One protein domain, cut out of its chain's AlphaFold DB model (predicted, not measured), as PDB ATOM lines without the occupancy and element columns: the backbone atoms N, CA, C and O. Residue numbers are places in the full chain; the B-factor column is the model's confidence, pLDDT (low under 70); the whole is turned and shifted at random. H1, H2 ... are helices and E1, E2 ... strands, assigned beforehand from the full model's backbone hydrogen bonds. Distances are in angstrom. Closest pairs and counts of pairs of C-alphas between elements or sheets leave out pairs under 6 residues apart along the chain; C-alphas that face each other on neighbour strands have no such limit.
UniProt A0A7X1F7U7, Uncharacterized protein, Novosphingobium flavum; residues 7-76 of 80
ATOM      1  N   ALA A   7      28.987  54.780 -35.359       91.62
ATOM      2  CA  ALA A   7      29.132  54.283 -34.008       91.62
ATOM      3  C   ALA A   7      30.607  54.115 -33.626       91.62
ATOM      4  O   ALA A   7      31.510  54.018 -34.460       91.62
ATOM      5  N   THR A   8      30.850  54.094 -32.320       89.94
ATOM      6  CA  THR A   8      32.175  53.937 -31.724       89.94
ATOM      7  C   THR A   8      32.155  52.805 -30.712       89.94
ATOM      8  O   THR A   8      31.339  52.793 -29.796       89.94
ATOM      9  N   LEU A   9      33.078  51.863 -30.848       88.62
ATOM     10  CA  LEU A   9      33.318  50.802 -29.888       88.62
ATOM     11  C   LEU A   9      34.232  51.317 -28.780       88.62
ATOM     12  O   LEU A   9      35.325  51.828 -29.035       88.62
ATOM     13  N   GLN A  10      33.785  51.146 -27.545       85.81
ATOM     14  CA  GLN A  10      34.472  51.564 -26.337       85.81
ATOM     15  C   GLN A  10      34.708  50.348 -25.441       85.81
ATOM     16  O   GLN A  10      33.834  49.496 -25.281       85.81
ATOM     17  N   LEU A  11      35.899  50.274 -24.848       81.69
ATOM     18  CA  LEU A  11      36.201  49.292 -23.812       81.69
ATOM     19  C   LEU A  11      35.655  49.809 -22.474       81.69
ATOM     20  O   LEU A  11      35.981  50.924 -22.060       81.69
ATOM     21  N   ARG A  12      34.825  49.010 -21.806       74.81
ATOM     22  CA  ARG A  12      34.391  49.233 -20.429       74.81
ATOM     23  C   ARG A  12      35.536  48.855 -19.500       74.81
ATOM     24  O   ARG A  12      36.084  47.762 -19.583       74.81
ATOM     25  N   ASP A  13      35.822  49.744 -18.563       60.12
ATOM     26  CA  ASP A  13      36.903  49.619 -17.577       60.12
ATOM     27  C   ASP A  13      36.768  48.385 -16.644       60.12
ATOM     28  O   ASP A  13      37.677  48.067 -15.892       60.12
ATOM     29  N   GLY A  14      35.640  47.661 -16.698       55.44
ATOM     30  CA  GLY A  14      35.325  46.521 -15.825       55.44
ATOM     31  C   GLY A  14      35.769  45.135 -16.316       55.44
ATOM     32  O   GLY A  14      35.474  44.149 -15.646       55.44
ATOM     33  N   GLY A  15      36.436  45.023 -17.468       52.38
ATOM     34  CA  GLY A  15      36.975  43.751 -17.962       52.38
ATOM     35  C   GLY A  15      38.394  43.516 -17.448       52.38
ATOM     36  O   GLY A  15      39.346  43.959 -18.079       52.38
ATOM     37  N   GLY A  16      38.545  42.833 -16.309       49.66
ATOM     38  CA  GLY A  16      39.826  42.524 -15.649       49.66
ATOM     39  C   GLY A  16      40.735  41.528 -16.391       49.66
ATOM     40  O   GLY A  16      41.276  40.614 -15.777       49.66
ATOM     41  N   GLY A  17      40.892  41.679 -17.706       49.53
ATOM     42  CA  GLY A  17      41.814  40.914 -18.540       49.53
ATOM     43  C   GLY A  17      43.015  41.768 -18.942       49.53
ATOM     44  O   GLY A  17      42.874  42.938 -19.277       49.53
ATOM     45  N   VAL A  18      44.199  41.166 -18.920       53.72
ATOM     46  CA  VAL A  18      45.561  41.698 -19.153       53.72
ATOM     47  C   VAL A  18      45.832  42.406 -20.504       53.72
ATOM     48  O   VAL A  18      46.971  42.468 -20.958       53.72
ATOM     49  N   LEU A  19      44.839  43.004 -21.162       55.44
ATOM     50  CA  LEU A  19      45.001  43.772 -22.400       55.44
ATOM     51  C   LEU A  19      45.263  45.257 -22.107       55.44
ATOM     52  O   LEU A  19      44.567  46.148 -22.587       55.44
ATOM     53  N   HIS A  20      46.319  45.542 -21.345       45.31
ATOM     54  CA  HIS A  20      46.752  46.908 -21.005       45.31
ATOM     55  C   HIS A  20      47.388  47.676 -22.194       45.31
ATOM     56  O   HIS A  20      48.023  48.707 -21.997       45.31
ATOM     57  N   GLY A  21      47.271  47.183 -23.435       45.94
ATOM     58  CA  GLY A  21      48.105  47.644 -24.557       45.94
ATOM     59  C   GLY A  21      47.402  48.373 -25.702       45.94
ATOM     60  O   GLY A  21      48.045  49.133 -26.415       45.94
ATOM     61  N   MET A  22      46.095  48.197 -25.907       49.28
ATOM     62  CA  MET A  22      45.405  48.852 -27.022       49.28
ATOM     63  C   MET A  22      43.979  49.211 -26.637       49.28
ATOM     64  O   MET A  22      43.027  48.495 -26.940       49.28
ATOM     65  N   LYS A  23      43.818  50.396 -26.050       52.16
ATOM     66  CA  LYS A  23      42.539  51.112 -26.004       52.16
ATOM     67  C   LYS A  23      42.202  51.586 -27.428       52.16
ATOM     68  O   LYS A  23      42.202  52.773 -27.732       52.16
ATOM     69  N   ARG A  24      42.024  50.641 -28.358       55.78
ATOM     70  CA  ARG A  24      41.643  50.912 -29.744       55.78
ATOM     71  C   ARG A  24      40.160  51.239 -29.742       55.78
ATOM     72  O   ARG A  24      39.322  50.353 -29.879       55.78
ATOM     73  N   LEU A  25      39.857  52.521 -29.563       68.81
ATOM     74  CA  LEU A  25      38.598  53.093 -30.021       68.81
ATOM     75  C   LEU A  25      38.453  52.706 -31.496       68.81
ATOM     76  O   LEU A  25      39.212  53.175 -32.343       68.81
ATOM     77  N   ARG A  26      37.545  51.774 -31.782       82.56
ATOM     78  CA  ARG A  26      37.206  51.384 -33.150       82.56
ATOM     79  C   ARG A  26      35.968  52.169 -33.540       82.56
ATOM     80  O   ARG A  26      34.988  52.171 -32.805       82.56
ATOM     81  N   THR A  27      36.006  52.817 -34.688       86.38
ATOM     82  CA  THR A  27      34.869  53.545 -35.251       86.38
ATOM     83  C   THR A  27      34.414  52.842 -36.521       86.38
ATOM     84  O   THR A  27      35.211  52.198 -37.203       86.38
ATOM     85  N   GLY A  28      33.119  52.898 -36.805       88.38
ATOM     86  CA  GLY A  28      32.525  52.208 -37.945       88.38
ATOM     87  C   GLY A  28      31.013  52.370 -37.963       88.38
ATOM     88  O   GLY A  28      30.462  53.190 -37.226       88.38
ATOM     89  N   THR A  29      30.335  51.587 -38.795       90.19
ATOM     90  CA  THR A  29      28.873  51.523 -38.749       90.19
ATOM     91  C   THR A  29      28.416  50.690 -37.558       90.19
ATOM     92  O   THR A  29      29.123  49.794 -37.087       90.19
ATOM     93  N   PHE A  30      27.213  50.967 -37.064       88.88
ATOM     94  CA  PHE A  30      26.628  50.228 -35.950       88.88
ATOM     95  C   PHE A  30      26.605  48.711 -36.207       88.88
ATOM     96  O   PHE A  30      26.992  47.939 -35.331       88.88
ATOM     97  N   ALA A  31      26.247  48.283 -37.420       89.75
ATOM     98  CA  ALA A  31      26.248  46.874 -37.805       89.75
ATOM     99  C   ALA A  31      27.645  46.235 -37.792       89.75
ATOM    100  O   ALA A  31      27.801  45.154 -37.226       89.75
ATOM    101  N   GLU A  32      28.658  46.909 -38.341       88.38
ATOM    102  CA  GLU A  32      30.045  46.415 -38.357       88.38
ATOM    103  C   GLU A  32      30.587  46.208 -36.938       88.38
ATOM    104  O   GLU A  32      31.279  45.232 -36.645       88.38
ATOM    105  N   LEU A  33      30.248  47.114 -36.019       89.69
ATOM    106  CA  LEU A  33      30.677  46.998 -34.630       89.69
ATOM    107  C   LEU A  33      29.948  45.876 -33.886       89.69
ATOM    108  O   LEU A  33      30.577  45.166 -33.101       89.69
ATOM    109  N   ILE A  34      28.651  45.682 -34.139       89.75
ATOM    110  CA  ILE A  34      27.888  44.565 -33.566       89.75
ATOM    111  C   ILE A  34      28.443  43.233 -34.072       89.75
ATOM    112  O   ILE A  34      28.691  42.342 -33.263       89.75
ATOM    113  N   ALA A  35      28.698  43.124 -35.379       88.06
ATOM    114  CA  ALA A  35      29.324  41.966 -36.013       88.06
ATOM    115  C   ALA A  35      30.663  41.626 -35.351       88.06
ATOM    116  O   ALA A  35      30.915  40.487 -34.953       88.06
ATOM    117  N   PHE A  36      31.503  42.648 -35.177       87.25
ATOM    118  CA  PHE A  36      32.798  42.514 -34.533       87.25
ATOM    119  C   PHE A  36      32.667  41.994 -33.097       87.25
ATOM    120  O   PHE A  36      33.295  40.994 -32.759       87.25
ATOM    121  N   VAL A  37      31.827  42.609 -32.259       87.00
ATOM    122  CA  VAL A  37      31.641  42.159 -30.868       87.00
ATOM    123  C   VAL A  37      31.039  40.753 -30.819       87.00
ATOM    124  O   VAL A  37      31.492  39.929 -30.032       87.00
ATOM    125  N   ALA A  38      30.076  40.432 -31.682       86.38
ATOM    126  CA  ALA A  38      29.499  39.093 -31.773       86.38
ATOM    127  C   ALA A  38      30.530  38.021 -32.179       86.38
ATOM    128  O   ALA A  38      30.367  36.862 -31.803       86.38
ATOM    129  N   SER A  39      31.606  38.397 -32.882       84.94
ATOM    130  CA  SER A  39      32.702  37.487 -33.249       84.94
ATOM    131  C   SER A  39      33.690  37.183 -32.111       84.94
ATOM    132  O   SER A  39      34.401  36.182 -32.171       84.94
ATOM    133  N   LEU A  40      33.736  38.010 -31.059       83.44
ATOM    134  CA  LEU A  40      34.655  37.839 -29.924       83.44
ATOM    135  C   LEU A  40      34.204  36.700 -28.990       83.44
ATOM    136  O   LEU A  40      33.038  36.312 -29.031       83.44
ATOM    137  N   PRO A  41      35.061  36.153 -28.115       83.06
ATOM    138  CA  PRO A  41      34.629  35.219 -27.070       83.06
ATOM    139  C   PRO A  41      33.761  35.921 -26.011       83.06
ATOM    140  O   PRO A  41      33.975  37.096 -25.719       83.06
ATOM    141  N   GLU A  42      32.790  35.212 -25.417       79.38
ATOM    142  CA  GLU A  42      31.790  35.800 -24.500       79.38
ATOM    143  C   GLU A  42      32.415  36.632 -23.370       79.38
ATOM    144  O   GLU A  42      31.952  37.742 -23.114       79.38
ATOM    145  N   VAL A  43      33.516  36.151 -22.784       77.94
ATOM    146  CA  VAL A  43      34.268  36.848 -21.726       77.94
ATOM    147  C   VAL A  43      34.794  38.219 -22.159       77.94
ATOM    148  O   VAL A  43      34.816  39.157 -21.367       77.94
ATOM    149  N   GLU A  44      35.185  38.369 -23.425       78.38
ATOM    150  CA  GLU A  44      35.670  39.644 -23.947       78.38
ATOM    151  C   GLU A  44      34.520  40.546 -24.381       78.38
ATOM    152  O   GLU A  44      34.604  41.758 -24.206       78.38
ATOM    153  N   ARG A  45      33.404  39.982 -24.871       83.56
ATOM    154  CA  ARG A  45      32.219  40.767 -25.259       83.56
ATOM    155  C   ARG A  45      31.736  41.657 -24.124       83.56
ATOM    156  O   ARG A  45      31.356  42.795 -24.376       83.56
ATOM    157  N   GLU A  46      31.761  41.158 -22.888       83.12
ATOM    158  CA  GLU A  46      31.324  41.899 -21.696       83.12
ATOM    159  C   GLU A  46      32.165  43.144 -21.400       83.12
ATOM    160  O   GLU A  46      31.661  44.109 -20.810       83.12
ATOM    161  N   ALA A  47      33.409  43.158 -21.876       82.31
ATOM    162  CA  ALA A  47      34.303  44.296 -21.770       82.31
ATOM    163  C   ALA A  47      34.013  45.383 -22.817       82.31
ATOM    164  O   ALA A  47      34.588  46.461 -22.721       82.31
ATOM    165  N   TYR A  48      33.122  45.169 -23.789       85.62
ATOM    166  CA  TYR A  48      32.845  46.140 -24.850       85.62
ATOM    167  C   TYR A  48      31.454  46.779 -24.754       85.62
ATOM    168  O   TYR A  48      30.469  46.170 -24.328       85.62
ATOM    169  N   ALA A  49      31.376  48.034 -25.194       89.12
ATOM    170  CA  ALA A  49      30.142  48.779 -25.396       89.12
ATOM    171  C   ALA A  49      30.205  49.576 -26.705       89.12
ATOM    172  O   ALA A  49      31.273  50.034 -27.107       89.12
ATOM    173  N   ILE A  50      29.068  49.753 -27.374       90.62
ATOM    174  CA  ILE A  50      28.965  50.510 -28.625       90.62
ATOM    175  C   ILE A  50      28.207  51.807 -28.354       90.62
ATOM    176  O   ILE A  50      27.040  51.784 -27.977       90.62
ATOM    177  N   ALA A  51      28.860  52.944 -28.557       90.06
ATOM    178  CA  ALA A  51      28.247  54.263 -28.520       90.06
ATOM    179  C   ALA A  51      27.806  54.644 -29.935       90.06
ATOM    180  O   ALA A  51      28.644  54.905 -30.800       90.06
ATOM    181  N   LYS A  52      26.499  54.660 -30.181       87.94
ATOM    182  CA  LYS A  52      25.935  55.137 -31.447       87.94
ATOM    183  C   LYS A  52      25.793  56.660 -31.390       87.94
ATOM    184  O   LYS A  52      25.350  57.201 -30.374       87.94
ATOM    185  N   ALA A  53      26.223  57.364 -32.435       80.62
ATOM    186  CA  ALA A  53      26.246  58.823 -32.430       80.62
ATOM    187  C   ALA A  53      24.832  59.407 -32.292       80.62
ATOM    188  O   ALA A  53      23.931  59.075 -33.054       80.62
ATOM    189  N   GLY A  54      24.645  60.283 -31.301       71.50
ATOM    190  CA  GLY A  54      23.357  60.935 -31.038       71.50
ATOM    191  C   GLY A  54      22.295  60.039 -30.392       71.50
ATOM    192  O   GLY A  54      21.139  60.443 -30.313       71.50
ATOM    193  N   ASP A  55      22.667  58.846 -29.932       78.75
ATOM    194  CA  ASP A  55      21.750  57.871 -29.342       78.75
ATOM    195  C   ASP A  55      22.210  57.497 -27.922       78.75
ATOM    196  O   ASP A  55      22.744  58.327 -27.180       78.75
ATOM    197  N   ARG A  56      22.002  56.240 -27.526       84.88
ATOM    198  CA  ARG A  56      22.484  55.670 -26.270       84.88
ATOM    199  C   ARG A  56      23.703  54.765 -26.457       84.88
ATOM    200  O   ARG A  56      24.074  54.366 -27.562       84.88
ATOM    201  N   LEU A  57      24.314  54.421 -25.328       88.06
ATOM    202  CA  LEU A  57      25.329  53.379 -25.240       88.06
ATOM    203  C   LEU A  57      24.652  52.002 -25.225       88.06
ATOM    204  O   LEU A  57      23.768  51.762 -24.407       88.06
ATOM    205  N   PHE A  58      25.107  51.099 -26.085       89.12
ATOM    206  CA  PHE A  58      24.663  49.711 -26.154       89.12
ATOM    207  C   PHE A  58      25.686  48.808 -25.469       89.12
ATOM    208  O   PHE A  58      26.871  48.817 -25.807       89.12
ATOM    209  N   LEU A  59      25.231  48.024 -24.494       88.50
ATOM    210  CA  LEU A  59      26.076  47.089 -23.745       88.50
ATOM    211  C   LEU A  59      26.140  45.719 -24.425       88.50
ATOM    212  O   LEU A  59      25.258  45.370 -25.205       88.50
ATOM    213  N   SER A  60      27.130  44.903 -24.056       85.44
ATOM    214  CA  SER A  60      27.335  43.528 -24.545       85.44
ATOM    215  C   SER A  60      26.054  42.686 -24.658       85.44
ATOM    216  O   SER A  60      25.819  42.043 -25.680       85.44
ATOM    217  N   ARG A  61      25.185  42.734 -23.639       86.81
ATOM    218  CA  ARG A  61      23.890  42.040 -23.630       86.81
ATOM    219  C   ARG A  61      22.954  42.535 -24.734       86.81
ATOM    220  O   ARG A  61      22.337  41.720 -25.410       86.81
ATOM    221  N   GLU A  62      22.838  43.848 -24.916       89.31
ATOM    222  CA  GLU A  62      22.002  44.422 -25.977       89.31
ATOM    223  C   GLU A  62      22.591  44.152 -27.357       89.31
ATOM    224  O   GLU A  62      21.857  43.806 -28.273       89.31
ATOM    225  N   ILE A  63      23.913  44.247 -27.497       88.81
ATOM    226  CA  ILE A  63      24.628  43.941 -28.738       88.81
ATOM    227  C   ILE A  63      24.339  42.503 -29.183       88.81
ATOM    228  O   ILE A  63      24.052  42.280 -30.355       88.81
ATOM    229  N   ARG A  64      24.346  41.540 -28.252       87.19
ATOM    230  CA  ARG A  64      23.975  40.146 -28.530       87.19
ATOM    231  C   ARG A  64      22.538  40.040 -29.043       87.19
ATOM    232  O   ARG A  64      22.325  39.478 -30.109       87.19
ATOM    233  N   LEU A  65      21.586  40.653 -28.338       89.19
ATOM    234  CA  LEU A  65      20.182  40.656 -28.756       89.19
ATOM    235  C   LEU A  65      19.997  41.291 -30.140       89.19
ATOM    236  O   LEU A  65      19.176  40.821 -30.916       89.19
ATOM    237  N   LEU A  66      20.755  42.347 -30.454       88.19
ATOM    238  CA  LEU A  66      20.739  43.002 -31.761       88.19
ATOM    239  C   LEU A  66      21.336  42.115 -32.858       88.19
ATOM    240  O   LEU A  66      20.791  42.094 -33.955       88.19
ATOM    241  N   ALA A  67      22.410  41.379 -32.568       86.62
ATOM    242  CA  ALA A  67      23.010  40.425 -33.501       86.62
ATOM    243  C   ALA A  67      22.084  39.231 -33.801       86.62
ATOM    244  O   ALA A  67      22.138  38.672 -34.891       86.62
ATOM    245  N   GLU A  68      21.222  38.860 -32.851       87.56
ATOM    246  CA  GLU A  68      20.214  37.801 -32.997       87.56
ATOM    247  C   GLU A  68      18.935  38.277 -33.715       87.56
ATOM    248  O   GLU A  68      18.027  37.479 -33.962       87.56
ATOM    249  N   ARG A  69      18.823  39.571 -34.058       87.12
ATOM    250  CA  ARG A  69      17.636  40.089 -34.749       87.12
ATOM    251  C   ARG A  69      17.568  39.585 -36.195       87.12
ATOM    252  O   ARG A  69      18.561  39.668 -36.914       87.12
ATOM    253  N   PRO A  70      16.376  39.194 -36.682       81.75
ATOM    254  CA  PRO A  70      16.194  38.783 -38.075       81.75
ATOM    255  C   PRO A  70      16.413  39.932 -39.074       81.75
ATOM    256  O   PRO A  70      16.712  39.680 -40.234       81.75
ATOM    257  N   ASP A  71      16.279  41.190 -38.634       83.25
ATOM    258  CA  ASP A  71      16.536  42.392 -39.438       83.25
ATOM    259  C   ASP A  71      17.999  42.876 -39.406       83.25
ATOM    260  O   ASP A  71      18.300  43.967 -39.897       83.25
ATOM    261  N   PHE A  72      18.910  42.100 -38.808       83.50
ATOM    262  CA  PHE A  72      20.326  42.440 -38.741       83.50
ATOM    263  C   PHE A  72      21.021  42.183 -40.097       83.50
ATOM    264  O   PHE A  72      20.964  41.065 -40.619       83.50
ATOM    265  N   PRO A  73      21.710  43.181 -40.688       76.69
ATOM    266  CA  PRO A  73      22.181  43.118 -42.078       76.69
ATOM    267  C   PRO A  73      23.303  42.104 -42.339       76.69
ATOM    268  O   PRO A  73      23.619  41.838 -43.493       76.69
ATOM    269  N   LEU A  74      23.870  41.483 -41.303       67.31
ATOM    270  CA  LEU A  74      24.840  40.391 -41.448       67.31
ATOM    271  C   LEU A  74      24.221  39.162 -42.142       67.31
ATOM    272  O   LEU A  74      24.935  38.393 -42.775       67.31
ATOM    273  N   HIS A  75      22.889  39.021 -42.099       54.34
ATOM    274  CA  HIS A  75      22.167  37.987 -42.845       54.34
ATOM    275  C   HIS A  75      21.995  38.317 -44.345       54.34
ATOM    276  O   HIS A  75      21.598  37.451 -45.115       54.34
ATOM    277  N   SER A  76      22.325  39.542 -44.775       49.22
ATOM    278  CA  SER A  76      22.134  40.039 -46.148       49.22
ATOM    279  C   SER A  76      23.447  40.396 -46.860       49.22
ATOM    280  O   SER A  76      23.417  41.047 -47.900       49.22
TER     281      SER A  76
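AT A GLANCE: This is residues 7 to 76 of the 80 residues of an uncharacterized protein of Novosphingobium flavum (UniProt A0A7X1F7U7). A small, twisted sheet of four strands has the helix H1 packed over one face, and H3 crosses beside H1, touching it and grazing the sheet. A long loop, residues 12 to 25, makes one end of the longest axis, and the short helix H4 with the link before it lies toward the other. The printed part has 70 residues, with four named helices and four named strands in the order E1, E2, H1, H2, E3, E4, H3, H4. The sheet runs E2, E1, E3, E4, antiparallel throughout, and the class is mixed, helices and strands. The whole is compact, with a radius of gyration of the C-alphas of 11.8 A and spans of 35 by 26 by 17 A.

IN THESE COORDINATES: Find C-alpha 7 at (29.132, 54.283, -34.008); from there E1, residues 7 to 11, runs 13.4 A. After the loop look for E2, residues 26 to 29, 10.0 A long. H1, residues 30 to 39, begins at C-alpha 30 at (26.628, 50.228, -35.950) and runs 14.4 A. Next come H2, residues 42 to 45, 5.0 A, E3, residues 48 to 52, 13.1 A, and E4, residues 57 to 59, 6.5 A. H3, residues 60 to 67, spans 10.4 A, and H4, residues 73 to 76, spans 5.1 A and ends at C-alpha 76 at (22.134, 40.039, -46.148).

HOW THE PARTS SIT: Begin with E1 and E2, an antiparallel hairpin, where N 9 and O 26 are 2.8 A apart, within hydrogen-bond range. On the other side of E1, E3 is antiparallel to it, with N 8 and O 51 at 2.8 A. E3 and E4 form a second hairpin, with N 58 and O 50 at 2.8 A. H1 is on the sheet at a height over the sheet of 8.5 A, over E1 and along the strands, at 8 degrees to E1 on the local plane; this gives two layers, a helix on one face of a sheet. E2, H1, H2 and E3 form a split strand-helix-strand unit, two strands running the same way with E1 between them, and its crossover is right-handed. H1 and H3 touch, their closest C-alphas being those of Ile 34 and Ile 63, 5.9 A apart; at 71 degrees they are only just about perpendicular. H3 only grazes the sheet, with residues 60 to 66. H2 is not on the sheet and is close to H1 but not clearly touching, with C-alphas 37 and 45 at 5.8 A. H4 only just touches H1, with 3 pairs of C-alphas within 8 A, the closest being those of Ala 31 and Pro 73 at 7.0 A. In H1 and H3 every O i to N i+4 pair is within hydrogen-bond range; H2 and H4 are too short for such a pair.

THE WHOLE: The C-alphas farthest apart are those of His 20 and Pro 70, 35.9 A. The printed part has no cut, and the link from E1 to E2 is long. Look for pLDDT under 70 at residues 13 to 25 and 74 to 76.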